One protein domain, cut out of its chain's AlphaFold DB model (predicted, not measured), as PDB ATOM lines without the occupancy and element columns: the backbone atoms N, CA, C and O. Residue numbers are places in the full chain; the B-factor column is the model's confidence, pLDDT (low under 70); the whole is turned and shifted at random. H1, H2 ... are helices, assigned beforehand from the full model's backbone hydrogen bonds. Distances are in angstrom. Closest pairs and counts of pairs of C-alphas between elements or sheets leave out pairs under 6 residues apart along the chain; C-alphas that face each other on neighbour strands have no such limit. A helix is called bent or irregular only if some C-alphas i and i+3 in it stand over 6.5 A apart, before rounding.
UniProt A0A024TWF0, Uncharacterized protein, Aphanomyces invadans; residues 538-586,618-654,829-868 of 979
ATOM      1  N   ASN A 538      44.319 -33.470  21.343       95.94
ATOM      2  CA  ASN A 538      44.305 -32.734  20.077       95.94
ATOM      3  C   ASN A 538      42.896 -32.698  19.464       95.94
ATOM      4  O   ASN A 538      42.380 -31.627  19.141       95.94
ATOM      5  N   ASP A 539      42.234 -33.855  19.389       85.56
ATOM      6  CA  ASP A 539      40.869 -33.960  18.865       85.56
ATOM      7  C   ASP A 539      39.843 -33.242  19.758       85.56
ATOM      8  O   ASP A 539      38.993 -32.510  19.243       85.56
ATOM      9  N   ARG A 540      39.970 -33.332  21.091       96.38
ATOM     10  CA  ARG A 540      39.134 -32.562  22.033       96.38
ATOM     11  C   ARG A 540      39.300 -31.049  21.852       96.38
ATOM     12  O   ARG A 540      38.313 -30.314  21.856       96.38
ATOM     13  N   LEU A 541      40.533 -30.564  21.689       92.38
ATOM     14  CA  LEU A 541      40.819 -29.143  21.472       92.38
ATOM     15  C   LEU A 541      40.315 -28.660  20.101       92.38
ATOM     16  O   LEU A 541      39.840 -27.527  19.991       92.38
ATOM     17  N   ARG A 542      40.369 -29.511  19.065       86.88
ATOM     18  CA  ARG A 542      39.760 -29.246  17.750       86.88
ATOM     19  C   ARG A 542      38.239 -29.121  17.850       86.88
ATOM     20  O   ARG A 542      37.686 -28.176  17.285       86.88
ATOM     21  N   GLU A 543      37.579 -30.018  18.581       88.38
ATOM     22  CA  GLU A 543      36.130 -29.972  18.809       88.38
ATOM     23  C   GLU A 543      35.713 -28.713  19.587       88.38
ATOM     24  O   GLU A 543      34.803 -28.000  19.158       88.38
ATOM     25  N   GLU A 544      36.411 -28.363  20.674       92.31
ATOM     26  CA  GLU A 544      36.085 -27.158  21.450       92.31
ATOM     27  C   GLU A 544      36.338 -25.868  20.644       92.31
ATOM     28  O   GLU A 544      35.513 -24.950  20.674       92.31
ATOM     29  N   CYS A 545      37.402 -25.819  19.827       90.25
ATOM     30  CA  CYS A 545      37.616 -24.730  18.867       90.25
ATOM     31  C   CYS A 545      36.464 -24.617  17.855       90.25
ATOM     32  O   CYS A 545      36.007 -23.510  17.570       90.25
ATOM     33  N   ALA A 546      35.991 -25.737  17.300       83.12
ATOM     34  CA  ALA A 546      34.881 -25.742  16.346       83.12
ATOM     35  C   ALA A 546      33.566 -25.274  16.995       83.12
ATOM     36  O   ALA A 546      32.814 -24.517  16.377       83.12
ATOM     37  N   ARG A 547      33.312 -25.653  18.257       95.00
ATOM     38  CA  ARG A 547      32.154 -25.176  19.026       95.00
ATOM     39  C   ARG A 547      32.195 -23.657  19.220       95.00
ATOM     40  O   ARG A 547      31.227 -22.986  18.872       95.00
ATOM     41  N   LEU A 548      33.318 -23.110  19.693       87.94
ATOM     42  CA  LEU A 548      33.450 -21.669  19.945       87.94
ATOM     43  C   LEU A 548      33.368 -20.817  18.668       87.94
ATOM     44  O   LEU A 548      32.825 -19.717  18.715       87.94
ATOM     45  N   VAL A 549      33.838 -21.316  17.516       89.31
ATOM     46  CA  VAL A 549      33.636 -20.631  16.223       89.31
ATOM     47  C   VAL A 549      32.143 -20.487  15.903       89.31
ATOM     48  O   VAL A 549      31.702 -19.387  15.570       89.31
ATOM     49  N   ASN A 550      31.355 -21.554  16.075       80.62
ATOM     50  CA  ASN A 550      29.906 -21.522  15.843       80.62
ATOM     51  C   ASN A 550      29.179 -20.601  16.843       80.62
ATOM     52  O   ASN A 550      28.309 -19.827  16.442       80.62
ATOM     53  N   GLU A 551      29.548 -20.642  18.132       89.19
ATOM     54  CA  GLU A 551      29.004 -19.735  19.158       89.19
ATOM     55  C   GLU A 551      29.295 -18.260  18.809       89.19
ATOM     56  O   GLU A 551      28.400 -17.413  18.865       89.19
ATOM     57  N   ASN A 552      30.517 -17.954  18.358       89.12
ATOM     58  CA  ASN A 552      30.917 -16.604  17.961       89.12
ATOM     59  C   ASN A 552      30.206 -16.126  16.687       89.12
ATOM     60  O   ASN A 552      29.894 -14.935  16.579       89.12
ATOM     61  N   GLU A 553      29.944 -17.010  15.720       85.69
ATOM     62  CA  GLU A 553      29.140 -16.680  14.535       85.69
ATOM     63  C   GLU A 553      27.677 -16.403  14.916       85.69
ATOM     64  O   GLU A 553      27.120 -15.392  14.480       85.69
ATOM     65  N   GLN A 554      27.073 -17.215  15.797       84.94
ATOM     66  CA  GLN A 554      25.709 -16.974  16.279       84.94
ATOM     67  C   GLN A 554      25.587 -15.629  17.009       84.94
ATOM     68  O   GLN A 554      24.687 -14.854  16.680       84.94
ATOM     69  N   LEU A 555      26.486 -15.326  17.955       88.12
ATOM     70  CA  LEU A 555      26.474 -14.048  18.680       88.12
ATOM     71  C   LEU A 555      26.577 -12.859  17.718       88.12
ATOM     72  O   LEU A 555      25.812 -11.904  17.831       88.12
ATOM     73  N   HIS A 556      27.448 -12.945  16.708       87.56
ATOM     74  CA  HIS A 556      27.551 -11.908  15.681       87.56
ATOM     75  C   HIS A 556      26.246 -11.758  14.878       87.56
ATOM     76  O   HIS A 556      25.779 -10.640  14.667       87.56
ATOM     77  N   VAL A 557      25.599 -12.861  14.490       79.75
ATOM     78  CA  VAL A 557      24.291 -12.836  13.810       79.75
ATOM     79  C   VAL A 557      23.181 -12.252  14.699       79.75
ATOM     80  O   VAL A 557      22.292 -11.575  14.180       79.75
ATOM     81  N   GLU A 558      23.210 -12.458  16.018       77.81
ATOM     82  CA  GLU A 558      22.287 -11.802  16.956       77.81
ATOM     83  C   GLU A 558      22.543 -10.293  17.068       77.81
ATOM     84  O   GLU A 558      21.599  -9.512  16.918       77.81
ATOM     85  N   THR A 559      23.797  -9.859  17.211       84.88
ATOM     86  CA  THR A 559      24.168  -8.434  17.208       84.88
ATOM     87  C   THR A 559      23.774  -7.742  15.899       84.88
ATOM     88  O   THR A 559      23.244  -6.629  15.914       84.88
ATOM     89  N   LEU A 560      23.965  -8.403  14.750       74.62
ATOM     90  CA  LEU A 560      23.506  -7.901  13.451       74.62
ATOM     91  C   LEU A 560      21.972  -7.796  13.386       74.62
ATOM     92  O   LEU A 560      21.457  -6.813  12.855       74.62
ATOM     93  N   LYS A 561      21.222  -8.765  13.933       70.31
ATOM     94  CA  LYS A 561      19.753  -8.668  14.006       70.31
ATOM     95  C   LYS A 561      19.336  -7.444  14.820       70.31
ATOM     96  O   LYS A 561      18.620  -6.610  14.277       70.31
ATOM     97  N   ALA A 562      19.834  -7.284  16.047       71.31
ATOM     98  CA  ALA A 562      19.504  -6.137  16.898       71.31
ATOM     99  C   ALA A 562      19.813  -4.792  16.204       71.31
ATOM    100  O   ALA A 562      18.944  -3.929  16.092       71.31
ATOM    101  N   LYS A 563      21.012  -4.645  15.619       72.00
ATOM    102  CA  LYS A 563      21.438  -3.400  14.952       72.00
ATOM    103  C   LYS A 563      20.658  -3.054  13.674       72.00
ATOM    104  O   LYS A 563      20.537  -1.873  13.350       72.00
ATOM    105  N   TYR A 564      20.142  -4.039  12.929       61.81
ATOM    106  CA  TYR A 564      19.529  -3.807  11.608       61.81
ATOM    107  C   TYR A 564      18.023  -4.115  11.511       61.81
ATOM    108  O   TYR A 564      17.407  -3.755  10.504       61.81
ATOM    109  N   HIS A 565      17.392  -4.731  12.517       55.47
ATOM    110  CA  HIS A 565      15.945  -4.987  12.494       55.47
ATOM    111  C   HIS A 565      15.129  -3.742  12.883       55.47
ATOM    112  O   HIS A 565      14.144  -3.426  12.211       55.47
ATOM    113  N   THR A 566      15.580  -2.974  13.880       55.31
ATOM    114  CA  THR A 566      14.883  -1.788  14.415       55.31
ATOM    115  C   THR A 566      14.538  -0.732  13.346       55.31
ATOM    116  O   THR A 566      13.370  -0.337  13.275       55.31
ATOM    117  N   PRO A 567      15.449  -0.330  12.427       51.78
ATOM    118  CA  PRO A 567      15.111   0.629  11.366       51.78
ATOM    119  C   PRO A 567      14.111   0.074  10.337       51.78
ATOM    120  O   PRO A 567      13.325   0.823   9.759       51.78
ATOM    121  N   SER A 568      14.121  -1.244  10.105       47.62
ATOM    122  CA  SER A 568      13.181  -1.920   9.197       47.62
ATOM    123  C   SER A 568      11.766  -1.946   9.781       47.62
ATOM    124  O   SER A 568      10.787  -1.688   9.080       47.62
ATOM    125  N   LEU A 569      11.659  -2.200  11.088       50.56
ATOM    126  CA  LEU A 569      10.389  -2.254  11.810       50.56
ATOM    127  C   LEU A 569       9.739  -0.859  11.888       50.56
ATOM    128  O   LEU A 569       8.559  -0.720  11.564       50.56
ATOM    129  N   GLN A 570      10.530   0.187  12.163       52.59
ATOM    130  CA  GLN A 570      10.096   1.590  12.062       52.59
ATOM    131  C   GLN A 570       9.600   1.952  10.650       52.59
ATOM    132  O   GLN A 570       8.514   2.512  10.502       52.59
ATOM    133  N   MET A 571      10.350   1.594   9.599       49.91
ATOM    134  CA  MET A 571       9.968   1.869   8.205       49.91
ATOM    135  C   MET A 571       8.633   1.201   7.824       49.91
ATOM    136  O   MET A 571       7.807   1.817   7.150       49.91
ATOM    137  N   ASN A 572       8.399  -0.038   8.271       50.94
ATOM    138  CA  ASN A 572       7.144  -0.753   8.022       50.94
ATOM    139  C   ASN A 572       5.960  -0.130   8.780       50.94
ATOM    140  O   ASN A 572       4.872  -0.026   8.215       50.94
ATOM    141  N   MET A 573       6.168   0.327  10.019       52.62
ATOM    142  CA  MET A 573       5.132   1.005  10.807       52.62
ATOM    143  C   MET A 573       4.705   2.331  10.158       52.62
ATOM    144  O   MET A 573       3.514   2.554   9.948       52.62
ATOM    145  N   ILE A 574       5.670   3.158   9.738       50.53
ATOM    146  CA  ILE A 574       5.411   4.421   9.024       50.53
ATOM    147  C   ILE A 574       4.693   4.161   7.690       50.53
ATOM    148  O   ILE A 574       3.754   4.874   7.342       50.53
ATOM    149  N   LYS A 575       5.088   3.114   6.950       50.47
ATOM    150  CA  LYS A 575       4.403   2.717   5.712       50.47
ATOM    151  C   LYS A 575       2.935   2.348   5.965       50.47
ATOM    152  O   LYS A 575       2.080   2.776   5.197       50.47
ATOM    153  N   SER A 576       2.650   1.607   7.038       50.72
ATOM    154  CA  SER A 576       1.277   1.257   7.418       50.72
ATOM    155  C   SER A 576       0.443   2.501   7.738       50.72
ATOM    156  O   SER A 576      -0.680   2.609   7.259       50.72
ATOM    157  N   MET A 577       0.995   3.459   8.494       54.75
ATOM    158  CA  MET A 577       0.305   4.716   8.823       54.75
ATOM    159  C   MET A 577      -0.036   5.538   7.573       54.75
ATOM    160  O   MET A 577      -1.145   6.052   7.473       54.75
ATOM    161  N   LEU A 578       0.880   5.618   6.600       52.75
ATOM    162  CA  LEU A 578       0.633   6.302   5.323       52.75
ATOM    163  C   LEU A 578      -0.485   5.642   4.506       52.75
ATOM    164  O   LEU A 578      -1.256   6.345   3.862       52.75
ATOM    165  N   GLU A 579      -0.586   4.312   4.530       53.59
ATOM    166  CA  GLU A 579      -1.638   3.585   3.810       53.59
ATOM    167  C   GLU A 579      -3.017   3.782   4.475       53.59
ATOM    168  O   GLU A 579      -4.008   3.970   3.770       53.59
ATOM    169  N   THR A 580      -3.087   3.872   5.811       58.22
ATOM    170  CA  THR A 580      -4.328   4.231   6.527       58.22
ATOM    171  C   THR A 580      -4.722   5.697   6.308       58.22
ATOM    172  O   THR A 580      -5.872   5.967   5.969       58.22
ATOM    173  N   LEU A 581      -3.782   6.644   6.440       52.59
ATOM    174  CA  LEU A 581      -4.039   8.079   6.232       52.59
ATOM    175  C   LEU A 581      -4.504   8.382   4.802       52.59
ATOM    176  O   LEU A 581      -5.433   9.163   4.620       52.59
ATOM    177  N   ALA A 582      -3.897   7.747   3.792       55.50
ATOM    178  CA  ALA A 582      -4.309   7.917   2.399       55.50
ATOM    179  C   ALA A 582      -5.728   7.387   2.138       55.50
ATOM    180  O   ALA A 582      -6.476   8.023   1.401       55.50
ATOM    181  N   THR A 583      -6.110   6.268   2.767       56.06
ATOM    182  CA  THR A 583      -7.469   5.709   2.649       56.06
ATOM    183  C   THR A 583      -8.503   6.658   3.262       56.06
ATOM    184  O   THR A 583      -9.454   7.033   2.586       56.06
ATOM    185  N   ALA A 584      -8.267   7.146   4.487       56.62
ATOM    186  CA  ALA A 584      -9.171   8.089   5.154       56.62
ATOM    187  C   ALA A 584      -9.342   9.417   4.384       56.62
ATOM    188  O   ALA A 584     -10.420  10.011   4.403       56.62
ATOM    189  N   LEU A 585      -8.296   9.874   3.682       57.84
ATOM    190  CA  LEU A 585      -8.356  11.052   2.811       57.84
ATOM    191  C   LEU A 585      -9.209  10.817   1.555       57.84
ATOM    192  O   LEU A 585      -9.971  11.703   1.173       57.84
ATOM    193  N   ASP A 586      -9.096   9.644   0.929       57.34
ATOM    194  CA  ASP A 586      -9.883   9.268  -0.254       57.34
ATOM    195  C   ASP A 586     -11.370   9.100   0.118       57.34
ATOM    196  O   ASP A 586     -12.243   9.683  -0.527       57.34
ATOM    197  N   LEU A 618     -10.203  14.916  13.055       70.38
ATOM    198  CA  LEU A 618      -9.271  15.812  12.369       70.38
ATOM    199  C   LEU A 618      -9.928  16.429  11.131       70.38
ATOM    200  O   LEU A 618     -10.521  15.732  10.299       70.38
ATOM    201  N   SER A 619      -9.784  17.745  10.983       80.81
ATOM    202  CA  SER A 619     -10.210  18.447   9.776       80.81
ATOM    203  C   SER A 619      -9.378  18.012   8.559       80.81
ATOM    204  O   SER A 619      -8.242  17.543   8.708       80.81
ATOM    205  N   PRO A 620      -9.873  18.221   7.323       68.44
ATOM    206  CA  PRO A 620      -9.105  17.909   6.119       68.44
ATOM    207  C   PRO A 620      -7.736  18.606   6.059       68.44
ATOM    208  O   PRO A 620      -6.814  18.065   5.454       68.44
ATOM    209  N   ALA A 621      -7.582  19.779   6.686       73.81
ATOM    210  CA  ALA A 621      -6.300  20.479   6.784       73.81
ATOM    211  C   ALA A 621      -5.332  19.752   7.733       73.81
ATOM    212  O   ALA A 621      -4.201  19.455   7.351       73.81
ATOM    213  N   GLU A 622      -5.792  19.378   8.928       73.75
ATOM    214  CA  GLU A 622      -4.980  18.638   9.902       73.75
ATOM    215  C   GLU A 622      -4.584  17.244   9.391       73.75
ATOM    216  O   GLU A 622      -3.471  16.795   9.667       73.75
ATOM    217  N   LEU A 623      -5.439  16.577   8.600       67.12
ATOM    218  CA  LEU A 623      -5.086  15.300   7.967       67.12
ATOM    219  C   LEU A 623      -4.007  15.462   6.882       67.12
ATOM    220  O   LEU A 623      -3.136  14.600   6.756       67.12
ATOM    221  N   HIS A 624      -4.023  16.566   6.124       66.56
ATOM    222  CA  HIS A 624      -2.946  16.896   5.180       66.56
ATOM    223  C   HIS A 624      -1.634  17.216   5.908       66.56
ATOM    224  O   HIS A 624      -0.577  16.751   5.481       66.56
ATOM    225  N   ASP A 625      -1.690  17.951   7.021       75.62
ATOM    226  CA  ASP A 625      -0.512  18.246   7.837       75.62
ATOM    227  C   ASP A 625       0.059  16.983   8.504       75.62
ATOM    228  O   ASP A 625       1.277  16.800   8.535       75.62
ATOM    229  N   GLU A 626      -0.785  16.066   8.984       67.19
ATOM    230  CA  GLU A 626      -0.339  14.786   9.551       67.19
ATOM    231  C   GLU A 626       0.240  13.851   8.478       67.19
ATOM    232  O   GLU A 626       1.270  13.203   8.696       67.19
ATOM    233  N   LEU A 627      -0.340  13.846   7.273       67.38
ATOM    234  CA  LEU A 627       0.237  13.176   6.110       67.38
ATOM    235  C   LEU A 627       1.606  13.779   5.746       67.38
ATOM    236  O   LEU A 627       2.560  13.032   5.515       67.38
ATOM    237  N   ALA A 628       1.747  15.108   5.761       71.69
ATOM    238  CA  ALA A 628       3.011  15.796   5.500       71.69
ATOM    239  C   ALA A 628       4.076  15.484   6.569       71.69
ATOM    240  O   ALA A 628       5.211  15.142   6.214       71.69
ATOM    241  N   ARG A 629       3.714  15.508   7.862       71.62
ATOM    242  CA  ARG A 629       4.577  15.084   8.981       71.62
ATOM    243  C   ARG A 629       5.026  13.629   8.818       71.62
ATOM    244  O   ARG A 629       6.224  13.341   8.875       71.62
ATOM    245  N   THR A 630       4.102  12.722   8.503       60.69
ATOM    246  CA  THR A 630       4.403  11.294   8.292       60.69
ATOM    247  C   THR A 630       5.298  11.071   7.061       60.69
ATOM    248  O   THR A 630       6.236  10.267   7.099       60.69
ATOM    249  N   MET A 631       5.092  11.820   5.971       59.25
ATOM    250  CA  MET A 631       5.958  11.778   4.787       59.25
ATOM    251  C   MET A 631       7.363  12.340   5.057       59.25
ATOM    252  O   MET A 631       8.344  11.794   4.538       59.25
ATOM    253  N   ALA A 632       7.491  13.378   5.888       72.31
ATOM    254  CA  ALA A 632       8.782  13.889   6.342       72.31
ATOM    255  C   ALA A 632       9.533  12.837   7.178       72.31
ATOM    256  O   ALA A 632      10.678  12.505   6.854       72.31
ATOM    257  N   ALA A 633       8.862  12.222   8.160       60.88
ATOM    258  CA  ALA A 633       9.412  11.141   8.982       60.88
ATOM    259  C   ALA A 633       9.857   9.931   8.137       60.88
ATOM    260  O   ALA A 633      10.965   9.422   8.315       60.88
ATOM    261  N   MET A 634       9.061   9.517   7.142       64.81
ATOM    262  CA  MET A 634       9.452   8.480   6.177       64.81
ATOM    263  C   MET A 634      10.732   8.856   5.413       64.81
ATOM    264  O   MET A 634      11.598   8.008   5.178       64.81
ATOM    265  N   ASN A 635      10.857  10.108   4.974       67.56
ATOM    266  CA  ASN A 635      12.021  10.562   4.216       67.56
ATOM    267  C   ASN A 635      13.279  10.666   5.088       67.56
ATOM    268  O   ASN A 635      14.376  10.398   4.594       67.56
ATOM    269  N   GLU A 636      13.147  10.960   6.381       69.25
ATOM    270  CA  GLU A 636      14.274  10.880   7.307       69.25
ATOM    271  C   GLU A 636      14.644   9.430   7.661       69.25
ATOM    272  O   GLU A 636      15.822   9.077   7.604       69.25
ATOM    273  N   ALA A 637      13.668   8.547   7.895       59.06
ATOM    274  CA  ALA A 637      13.908   7.113   8.073       59.06
ATOM    275  C   ALA A 637      14.656   6.506   6.868       59.06
ATOM    276  O   ALA A 637      15.620   5.759   7.043       59.06
ATOM    277  N   LYS A 638      14.303   6.908   5.635       59.41
ATOM    278  CA  LYS A 638      15.048   6.556   4.411       59.41
ATOM    279  C   LYS A 638      16.494   7.068   4.424       59.41
ATOM    280  O   LYS A 638      17.382   6.315   4.026       59.41
ATOM    281  N   LYS A 639      16.757   8.301   4.884       75.50
ATOM    282  CA  LYS A 639      18.128   8.838   5.035       75.50
ATOM    283  C   LYS A 639      18.931   8.034   6.064       75.50
ATOM    284  O   LYS A 639      20.032   7.589   5.751       75.50
ATOM    285  N   ARG A 640      18.362   7.779   7.250       64.56
ATOM    286  CA  ARG A 640      18.991   6.987   8.325       64.56
ATOM    287  C   ARG A 640      19.299   5.554   7.857       64.56
ATOM    288  O   ARG A 640      20.415   5.072   8.038       64.56
ATOM    289  N   ALA A 641      18.366   4.904   7.156       56.81
ATOM    290  CA  ALA A 641      18.565   3.578   6.564       56.81
ATOM    291  C   ALA A 641      19.611   3.563   5.429       56.81
ATOM    292  O   ALA A 641      20.347   2.584   5.286       56.81
ATOM    293  N   ALA A 642      19.713   4.631   4.629       64.62
ATOM    294  CA  ALA A 642      20.754   4.763   3.609       64.62
ATOM    295  C   ALA A 642      22.150   4.910   4.237       64.62
ATOM    296  O   ALA A 642      23.054   4.167   3.858       64.62
ATOM    297  N   ALA A 643      22.301   5.780   5.241       69.06
ATOM    298  CA  ALA A 643      23.554   5.966   5.974       69.06
ATOM    299  C   ALA A 643      23.992   4.684   6.708       69.06
ATOM    300  O   ALA A 643      25.138   4.261   6.582       69.06
ATOM    301  N   SER A 644      23.064   3.997   7.385       59.12
ATOM    302  CA  SER A 644      23.306   2.687   8.014       59.12
ATOM    303  C   SER A 644      23.809   1.642   7.003       59.12
ATOM    304  O   SER A 644      24.781   0.931   7.255       59.12
ATOM    305  N   LYS A 645      23.212   1.599   5.804       60.28
ATOM    306  CA  LYS A 645      23.620   0.710   4.704       60.28
ATOM    307  C   LYS A 645      24.972   1.080   4.080       60.28
ATOM    308  O   LYS A 645      25.633   0.210   3.511       60.28
ATOM    309  N   GLU A 646      25.378   2.343   4.150       72.19
ATOM    310  CA  GLU A 646      26.691   2.811   3.700       72.19
ATOM    311  C   GLU A 646      27.781   2.497   4.736       72.19
ATOM    312  O   GLU A 646      28.795   1.899   4.378       72.19
ATOM    313  N   ALA A 647      27.517   2.733   6.024       66.50
ATOM    314  CA  ALA A 647      28.378   2.296   7.124       66.50
ATOM    315  C   ALA A 647      28.590   0.769   7.121       66.50
ATOM    316  O   ALA A 647      29.723   0.300   7.210       66.50
ATOM    317  N   ALA A 648      27.528  -0.017   6.905       57.81
ATOM    318  CA  ALA A 648      27.617  -1.474   6.773       57.81
ATOM    319  C   ALA A 648      28.501  -1.923   5.591       57.81
ATOM    320  O   ALA A 648      29.172  -2.950   5.674       57.81
ATOM    321  N   ARG A 649      28.532  -1.156   4.490       66.94
ATOM    322  CA  ARG A 649      29.426  -1.413   3.346       66.94
ATOM    323  C   ARG A 649      30.873  -1.038   3.646       66.94
ATOM    324  O   ARG A 649      31.763  -1.766   3.221       66.94
ATOM    325  N   ALA A 650      31.104   0.062   4.360       70.62
ATOM    326  CA  ALA A 650      32.440   0.457   4.795       70.62
ATOM    327  C   ALA A 650      33.039  -0.590   5.750       70.62
ATOM    328  O   ALA A 650      34.147  -1.058   5.511       70.62
ATOM    329  N   ALA A 651      32.271  -1.041   6.748       61.12
ATOM    330  CA  ALA A 651      32.683  -2.095   7.675       61.12
ATOM    331  C   ALA A 651      32.940  -3.440   6.969       61.12
ATOM    332  O   ALA A 651      33.957  -4.079   7.219       61.12
ATOM    333  N   ALA A 652      32.067  -3.850   6.039       59.41
ATOM    334  CA  ALA A 652      32.274  -5.069   5.254       59.41
ATOM    335  C   ALA A 652      33.510  -4.988   4.338       59.41
ATOM    336  O   ALA A 652      34.189  -5.993   4.153       59.41
ATOM    337  N   LYS A 653      33.826  -3.804   3.787       77.50
ATOM    338  CA  LYS A 653      35.068  -3.596   3.032       77.50
ATOM    339  C   LYS A 653      36.290  -3.670   3.950       77.50
ATOM    340  O   LYS A 653      37.234  -4.360   3.595       77.50
ATOM    341  N   GLN A 654      36.257  -3.016   5.114       65.69
ATOM    342  CA  GLN A 654      37.363  -3.062   6.075       65.69
ATOM    343  C   GLN A 654      37.674  -4.506   6.481       65.69
ATOM    344  O   GLN A 654      38.813  -4.925   6.352       65.69
ATOM    345  N   ASP A 829      51.152 -28.982  18.326       89.38
ATOM    346  CA  ASP A 829      49.782 -28.804  17.838       89.38
ATOM    347  C   ASP A 829      48.800 -28.551  18.999       89.38
ATOM    348  O   ASP A 829      47.958 -27.657  18.897       89.38
ATOM    349  N   ASN A 830      48.929 -29.265  20.127       94.38
ATOM    350  CA  ASN A 830      48.113 -29.021  21.325       94.38
ATOM    351  C   ASN A 830      48.365 -27.614  21.889       94.38
ATOM    352  O   ASN A 830      47.412 -26.910  22.226       94.38
ATOM    353  N   GLY A 831      49.623 -27.160  21.942       93.94
ATOM    354  CA  GLY A 831      49.971 -25.793  22.344       93.94
ATOM    355  C   GLY A 831      49.338 -24.725  21.444       93.94
ATOM    356  O   GLY A 831      48.723 -23.774  21.935       93.94
ATOM    357  N   LEU A 832      49.415 -24.912  20.122       91.06
ATOM    358  CA  LEU A 832      48.809 -24.011  19.139       91.06
ATOM    359  C   LEU A 832      47.274 -23.992  19.238       91.06
ATOM    360  O   LEU A 832      46.664 -22.923  19.151       91.06
ATOM    361  N   LEU A 833      46.649 -25.155  19.451       89.31
ATOM    362  CA  LEU A 833      45.203 -25.277  19.629       89.31
ATOM    363  C   LEU A 833      44.720 -24.632  20.935       89.31
ATOM    364  O   LEU A 833      43.720 -23.921  20.894       89.31
ATOM    365  N   ARG A 834      45.432 -24.792  22.062       95.25
ATOM    366  CA  ARG A 834      45.110 -24.105  23.331       95.25
ATOM    367  C   ARG A 834      45.145 -22.576  23.164       95.25
ATOM    368  O   ARG A 834      44.152 -21.912  23.434       95.25
ATOM    369  N   HIS A 835      46.214 -22.018  22.588       93.31
ATOM    370  CA  HIS A 835      46.300 -20.572  22.318       93.31
ATOM    371  C   HIS A 835      45.230 -20.073  21.319       93.31
ATOM    372  O   HIS A 835      44.743 -18.945  21.438       93.31
ATOM    373  N   LYS A 836      44.812 -20.900  20.348       91.19
ATOM    374  CA  LYS A 836      43.667 -20.593  19.473       91.19
ATOM    375  C   LYS A 836      42.340 -20.596  20.244       91.19
ATOM    376  O   LYS A 836      41.501 -19.731  19.993       91.19
ATOM    377  N   LEU A 837      42.160 -21.542  21.162       93.69
ATOM    378  CA  LEU A 837      40.969 -21.687  21.996       93.69
ATOM    379  C   LEU A 837      40.760 -20.456  22.884       93.69
ATOM    380  O   LEU A 837      39.662 -19.908  22.912       93.69
ATOM    381  N   ASP A 838      41.818 -19.963  23.528       93.00
ATOM    382  CA  ASP A 838      41.726 -18.789  24.402       93.00
ATOM    383  C   ASP A 838      41.399 -17.507  23.618       93.00
ATOM    384  O   ASP A 838      40.516 -16.754  24.023       93.00
ATOM    385  N   ARG A 839      41.967 -17.315  22.415       93.44
ATOM    386  CA  ARG A 839      41.543 -16.220  21.515       93.44
ATOM    387  C   ARG A 839      40.065 -16.310  21.124       93.44
ATOM    388  O   ARG A 839      39.403 -15.280  21.011       93.44
ATOM    389  N   LEU A 840      39.542 -17.519  20.906       88.00
ATOM    390  CA  LEU A 840      38.123 -17.727  20.601       88.00
ATOM    391  C   LEU A 840      37.222 -17.451  21.816       88.00
ATOM    392  O   LEU A 840      36.102 -16.982  21.618       88.00
ATOM    393  N   ARG A 841      37.706 -17.686  23.045       95.12
ATOM    394  CA  ARG A 841      37.018 -17.325  24.297       95.12
ATOM    395  C   ARG A 841      36.949 -15.807  24.485       95.12
ATOM    396  O   ARG A 841      35.847 -15.294  24.639       95.12
ATOM    397  N   THR A 842      38.054 -15.074  24.328       93.31
ATOM    398  CA  THR A 842      38.033 -13.598  24.394       93.31
ATOM    399  C   THR A 842      37.098 -13.000  23.335       93.31
ATOM    400  O   THR A 842      36.220 -12.208  23.661       93.31
ATOM    401  N   GLN A 843      37.167 -13.474  22.081       89.44
ATOM    402  CA  GLN A 843      36.238 -13.042  21.023       89.44
ATOM    403  C   GLN A 843      34.760 -13.335  21.332       89.44
ATOM    404  O   GLN A 843      33.879 -12.662  20.793       89.44
ATOM    405  N   ARG A 844      34.473 -14.347  22.160       95.19
ATOM    406  CA  ARG A 844      33.117 -14.682  22.610       95.19
ATOM    407  C   ARG A 844      32.622 -13.696  23.653       95.19
ATOM    408  O   ARG A 844      31.470 -13.284  23.588       95.19
ATOM    409  N   GLU A 845      33.487 -13.319  24.586       94.19
ATOM    410  CA  GLU A 845      33.211 -12.335  25.634       94.19
ATOM    411  C   GLU A 845      32.999 -10.942  25.022       94.19
ATOM    412  O   GLU A 845      31.967 -10.323  25.281       94.19
ATOM    413  N   ASP A 846      33.868 -10.523  24.093       90.69
ATOM    414  CA  ASP A 846      33.713  -9.289  23.307       90.69
ATOM    415  C   ASP A 846      32.370  -9.251  22.552       90.69
ATOM    416  O   ASP A 846      31.617  -8.275  22.626       90.69
ATOM    417  N   ARG A 847      32.033 -10.332  21.827       89.50
ATOM    418  CA  ARG A 847      30.779 -10.424  21.054       89.50
ATOM    419  C   ARG A 847      29.545 -10.530  21.943       89.50
ATOM    420  O   ARG A 847      28.491 -10.037  21.547       89.50
ATOM    421  N   LEU A 848      29.651 -11.145  23.119       91.50
ATOM    422  CA  LEU A 848      28.567 -11.208  24.097       91.50
ATOM    423  C   LEU A 848      28.305  -9.825  24.707       91.50
ATOM    424  O   LEU A 848      27.149  -9.414  24.775       91.50
ATOM    425  N   ALA A 849      29.353  -9.078  25.060       90.75
ATOM    426  CA  ALA A 849      29.234  -7.692  25.510       90.75
ATOM    427  C   ALA A 849      28.638  -6.784  24.415       90.75
ATOM    428  O   ALA A 849      27.746  -5.980  24.692       90.75
ATOM    429  N   GLU A 850      29.051  -6.950  23.152       88.31
ATOM    430  CA  GLU A 850      28.454  -6.225  22.022       88.31
ATOM    431  C   GLU A 850      26.973  -6.597  21.804       88.31
ATOM    432  O   GLU A 850      26.152  -5.719  21.530       88.31
ATOM    433  N   ALA A 851      26.612  -7.877  21.959       84.50
ATOM    434  CA  ALA A 851      25.236  -8.361  21.834       84.50
ATOM    435  C   ALA A 851      24.330  -7.861  22.970       84.50
ATOM    436  O   ALA A 851      23.179  -7.507  22.715       84.50
ATOM    437  N   LEU A 852      24.838  -7.801  24.205       84.81
ATOM    438  CA  LEU A 852      24.133  -7.227  25.355       84.81
ATOM    439  C   LEU A 852      23.906  -5.726  25.151       84.81
ATOM    440  O   LEU A 852      22.759  -5.287  25.168       84.81
ATOM    441  N   LYS A 853      24.949  -4.970  24.795       84.88
ATOM    442  CA  LYS A 853      24.844  -3.534  24.488       84.88
ATOM    443  C   LYS A 853      23.908  -3.227  23.313       84.88
ATOM    444  O   LYS A 853      23.261  -2.185  23.282       84.88
ATOM    445  N   ALA A 854      23.806  -4.132  22.337       76.50
ATOM    446  CA  ALA A 854      22.834  -4.017  21.251       76.50
ATOM    447  C   ALA A 854      21.392  -4.345  21.695       76.50
ATOM    448  O   ALA A 854      20.455  -3.772  21.143       76.50
ATOM    449  N   LYS A 855      21.208  -5.224  22.693       73.88
ATOM    450  CA  LYS A 855      19.906  -5.531  23.315       73.88
ATOM    451  C   LYS A 855      19.457  -4.440  24.298       73.88
ATOM    452  O   LYS A 855      18.265  -4.186  24.391       73.88
ATOM    453  N   GLU A 856      20.369  -3.726  24.959       69.75
ATOM    454  CA  GLU A 856      20.071  -2.521  25.767       69.75
ATOM    455  C   GLU A 856      19.546  -1.344  24.920       69.75
ATOM    456  O   GLU A 856      18.824  -0.479  25.411       69.75
ATOM    457  N   GLN A 857      19.880  -1.317  23.626       56.28
ATOM    458  CA  GLN A 857      19.411  -0.315  22.660       56.28
ATOM    459  C   GLN A 857      18.108  -0.724  21.941       56.28
ATOM    460  O   GLN A 857      17.696  -0.068  20.980       56.28
ATOM    461  N   GLU A 858      17.451  -1.804  22.375       57.19
ATOM    462  CA  GLU A 858      16.194  -2.278  21.794       57.19
ATOM    463  C   GLU A 858      14.982  -1.574  22.454       57.19
ATOM    464  O   GLU A 858      14.938  -1.442  23.677       57.19
ATOM    465  N   PRO A 859      13.950  -1.128  21.709       48.81
ATOM    466  CA  PRO A 859      12.841  -0.366  22.306       48.81
ATOM    467  C   PRO A 859      12.070  -1.104  23.418       48.81
ATOM    468  O   PRO A 859      11.463  -0.474  24.281       48.81
ATOM    469  N   SER A 860      12.092  -2.438  23.418       45.78
ATOM    470  CA  SER A 860      11.465  -3.283  24.444       45.78
ATOM    471  C   SER A 860      12.242  -3.338  25.761       45.78
ATOM    472  O   SER A 860      11.617  -3.434  26.814       45.78
ATOM    473  N   SER A 861      13.575  -3.259  25.735       43.31
ATOM    474  CA  SER A 861      14.389  -3.195  26.958       43.31
ATOM    475  C   SER A 861      14.386  -1.788  27.552       43.31
ATOM    476  O   SER A 861      14.352  -1.657  28.769       43.31
ATOM    477  N   GLN A 862      14.278  -0.747  26.719       41.88
ATOM    478  CA  GLN A 862      13.979   0.614  27.178       41.88
ATOM    479  C   GLN A 862      12.623   0.684  27.897       41.88
ATOM    480  O   GLN A 862      12.539   1.244  28.986       41.88
ATOM    481  N   LEU A 863      11.576   0.050  27.349       40.09
ATOM    482  CA  LEU A 863      10.268  -0.027  28.011       40.09
ATOM    483  C   LEU A 863      10.340  -0.794  29.346       40.09
ATOM    484  O   LEU A 863       9.748  -0.364  30.333       40.09
ATOM    485  N   ALA A 864      11.097  -1.895  29.400       42.69
ATOM    486  CA  ALA A 864      11.312  -2.653  30.635       42.69
ATOM    487  C   ALA A 864      12.110  -1.854  31.683       42.69
ATOM    488  O   ALA A 864      11.747  -1.866  32.856       42.69
ATOM    489  N   ALA A 865      13.143  -1.113  31.270       41.22
ATOM    490  CA  ALA A 865      13.910  -0.232  32.148       41.22
ATOM    491  C   ALA A 865      13.040   0.901  32.713       41.22
ATOM    492  O   ALA A 865      13.097   1.166  33.909       41.22
ATOM    493  N   ILE A 866      12.165   1.501  31.896       43.94
ATOM    494  CA  ILE A 866      11.163   2.474  32.356       43.94
ATOM    495  C   ILE A 866      10.226   1.840  33.397       43.94
ATOM    496  O   ILE A 866       9.949   2.466  34.415       43.94
ATOM    497  N   MET A 867       9.783   0.590  33.210       45.09
ATOM    498  CA  MET A 867       8.957  -0.100  34.214       45.09
ATOM    499  C   MET A 867       9.708  -0.420  35.518       45.09
ATOM    500  O   MET A 867       9.099  -0.336  36.580       45.09
ATOM    501  N   VAL A 868      11.008  -0.737  35.468       52.56
ATOM    502  CA  VAL A 868      11.836  -0.907  36.679       52.56
ATOM    503  C   VAL A 868      12.026   0.431  37.399       52.56
ATOM    504  O   VAL A 868      11.759   0.512  38.592       52.56
TER     505      VAL A 868
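This is residues 538 to 586, 618 to 654 and 829 to 868 of the 979 residues of an uncharacterized protein of Aphanomyces invadans (UniProt A0A024TWF0). One long, bent helix, H1, runs nearly the whole length of a thin, open assembly, with a second helix packed along each of its arms: H3 along H1a and H2 along H1b. The far end of H2, residues 649 to 654, sticks out free, and short H4 turns off after H3 and touches no helix. The printed part has 126 residues, with four named helices in the order H1, H2, H3, H4 and no named strand; the class is all helix. It is extended, with a radius of gyration of the C-alphas of 22.4 A, and flat, spanning 76 by 40 by 18 A.

Find C-alpha 538 at (44.305, -32.734, 20.077), where H1, residues 538 to 586, begins. By its hydrogen bonds it was assigned as one helix, but it is bent: C-alphas 563 and 566 are 6.8 A apart. Its arms are H1a, residues 538 to 563, 37.5 A long, and H1b, residues 566 to 586, 30.8 A. Next read H2, residues 620 to 654, 51.0 A, then H3, residues 829 to 856, 40.5 A. H4, residues 859 to 868, ends at C-alpha 868, (11.836, -0.907, 36.679).

H1a and H1b stand at a shallow tilt of 30 degrees. H1b touches H2, opposite ways at a shallow tilt of 24 degrees; their closest C-alphas, Ile 574 and Met 634, are 6.4 A apart. H1a touches H3, the same way at 19 degrees, a shallow tilt; look at Thr 559 and Ala 851, their closest C-alphas, 4.7 A apart. H3 and H4 are close but not clearly touching, only just about perpendicular at 72 degrees. H2 and H3 are apart. In H1a, H1b, H2, H3 and H4 every O i to N i+4 pair is within hydrogen-bond range.

The C-alphas farthest apart, Ser 619 and Asp 829, are 76.8 A apart. Residues 587 to 617 and 655 to 828 are not printed; the C-alpha gaps are 14.2 A and 30.9 A. The link from H3 to H4 is tight. The mean pLDDT of the printed part is 71.3; look for values under 70 in residues 564 to 586 and 856 to 868, among others.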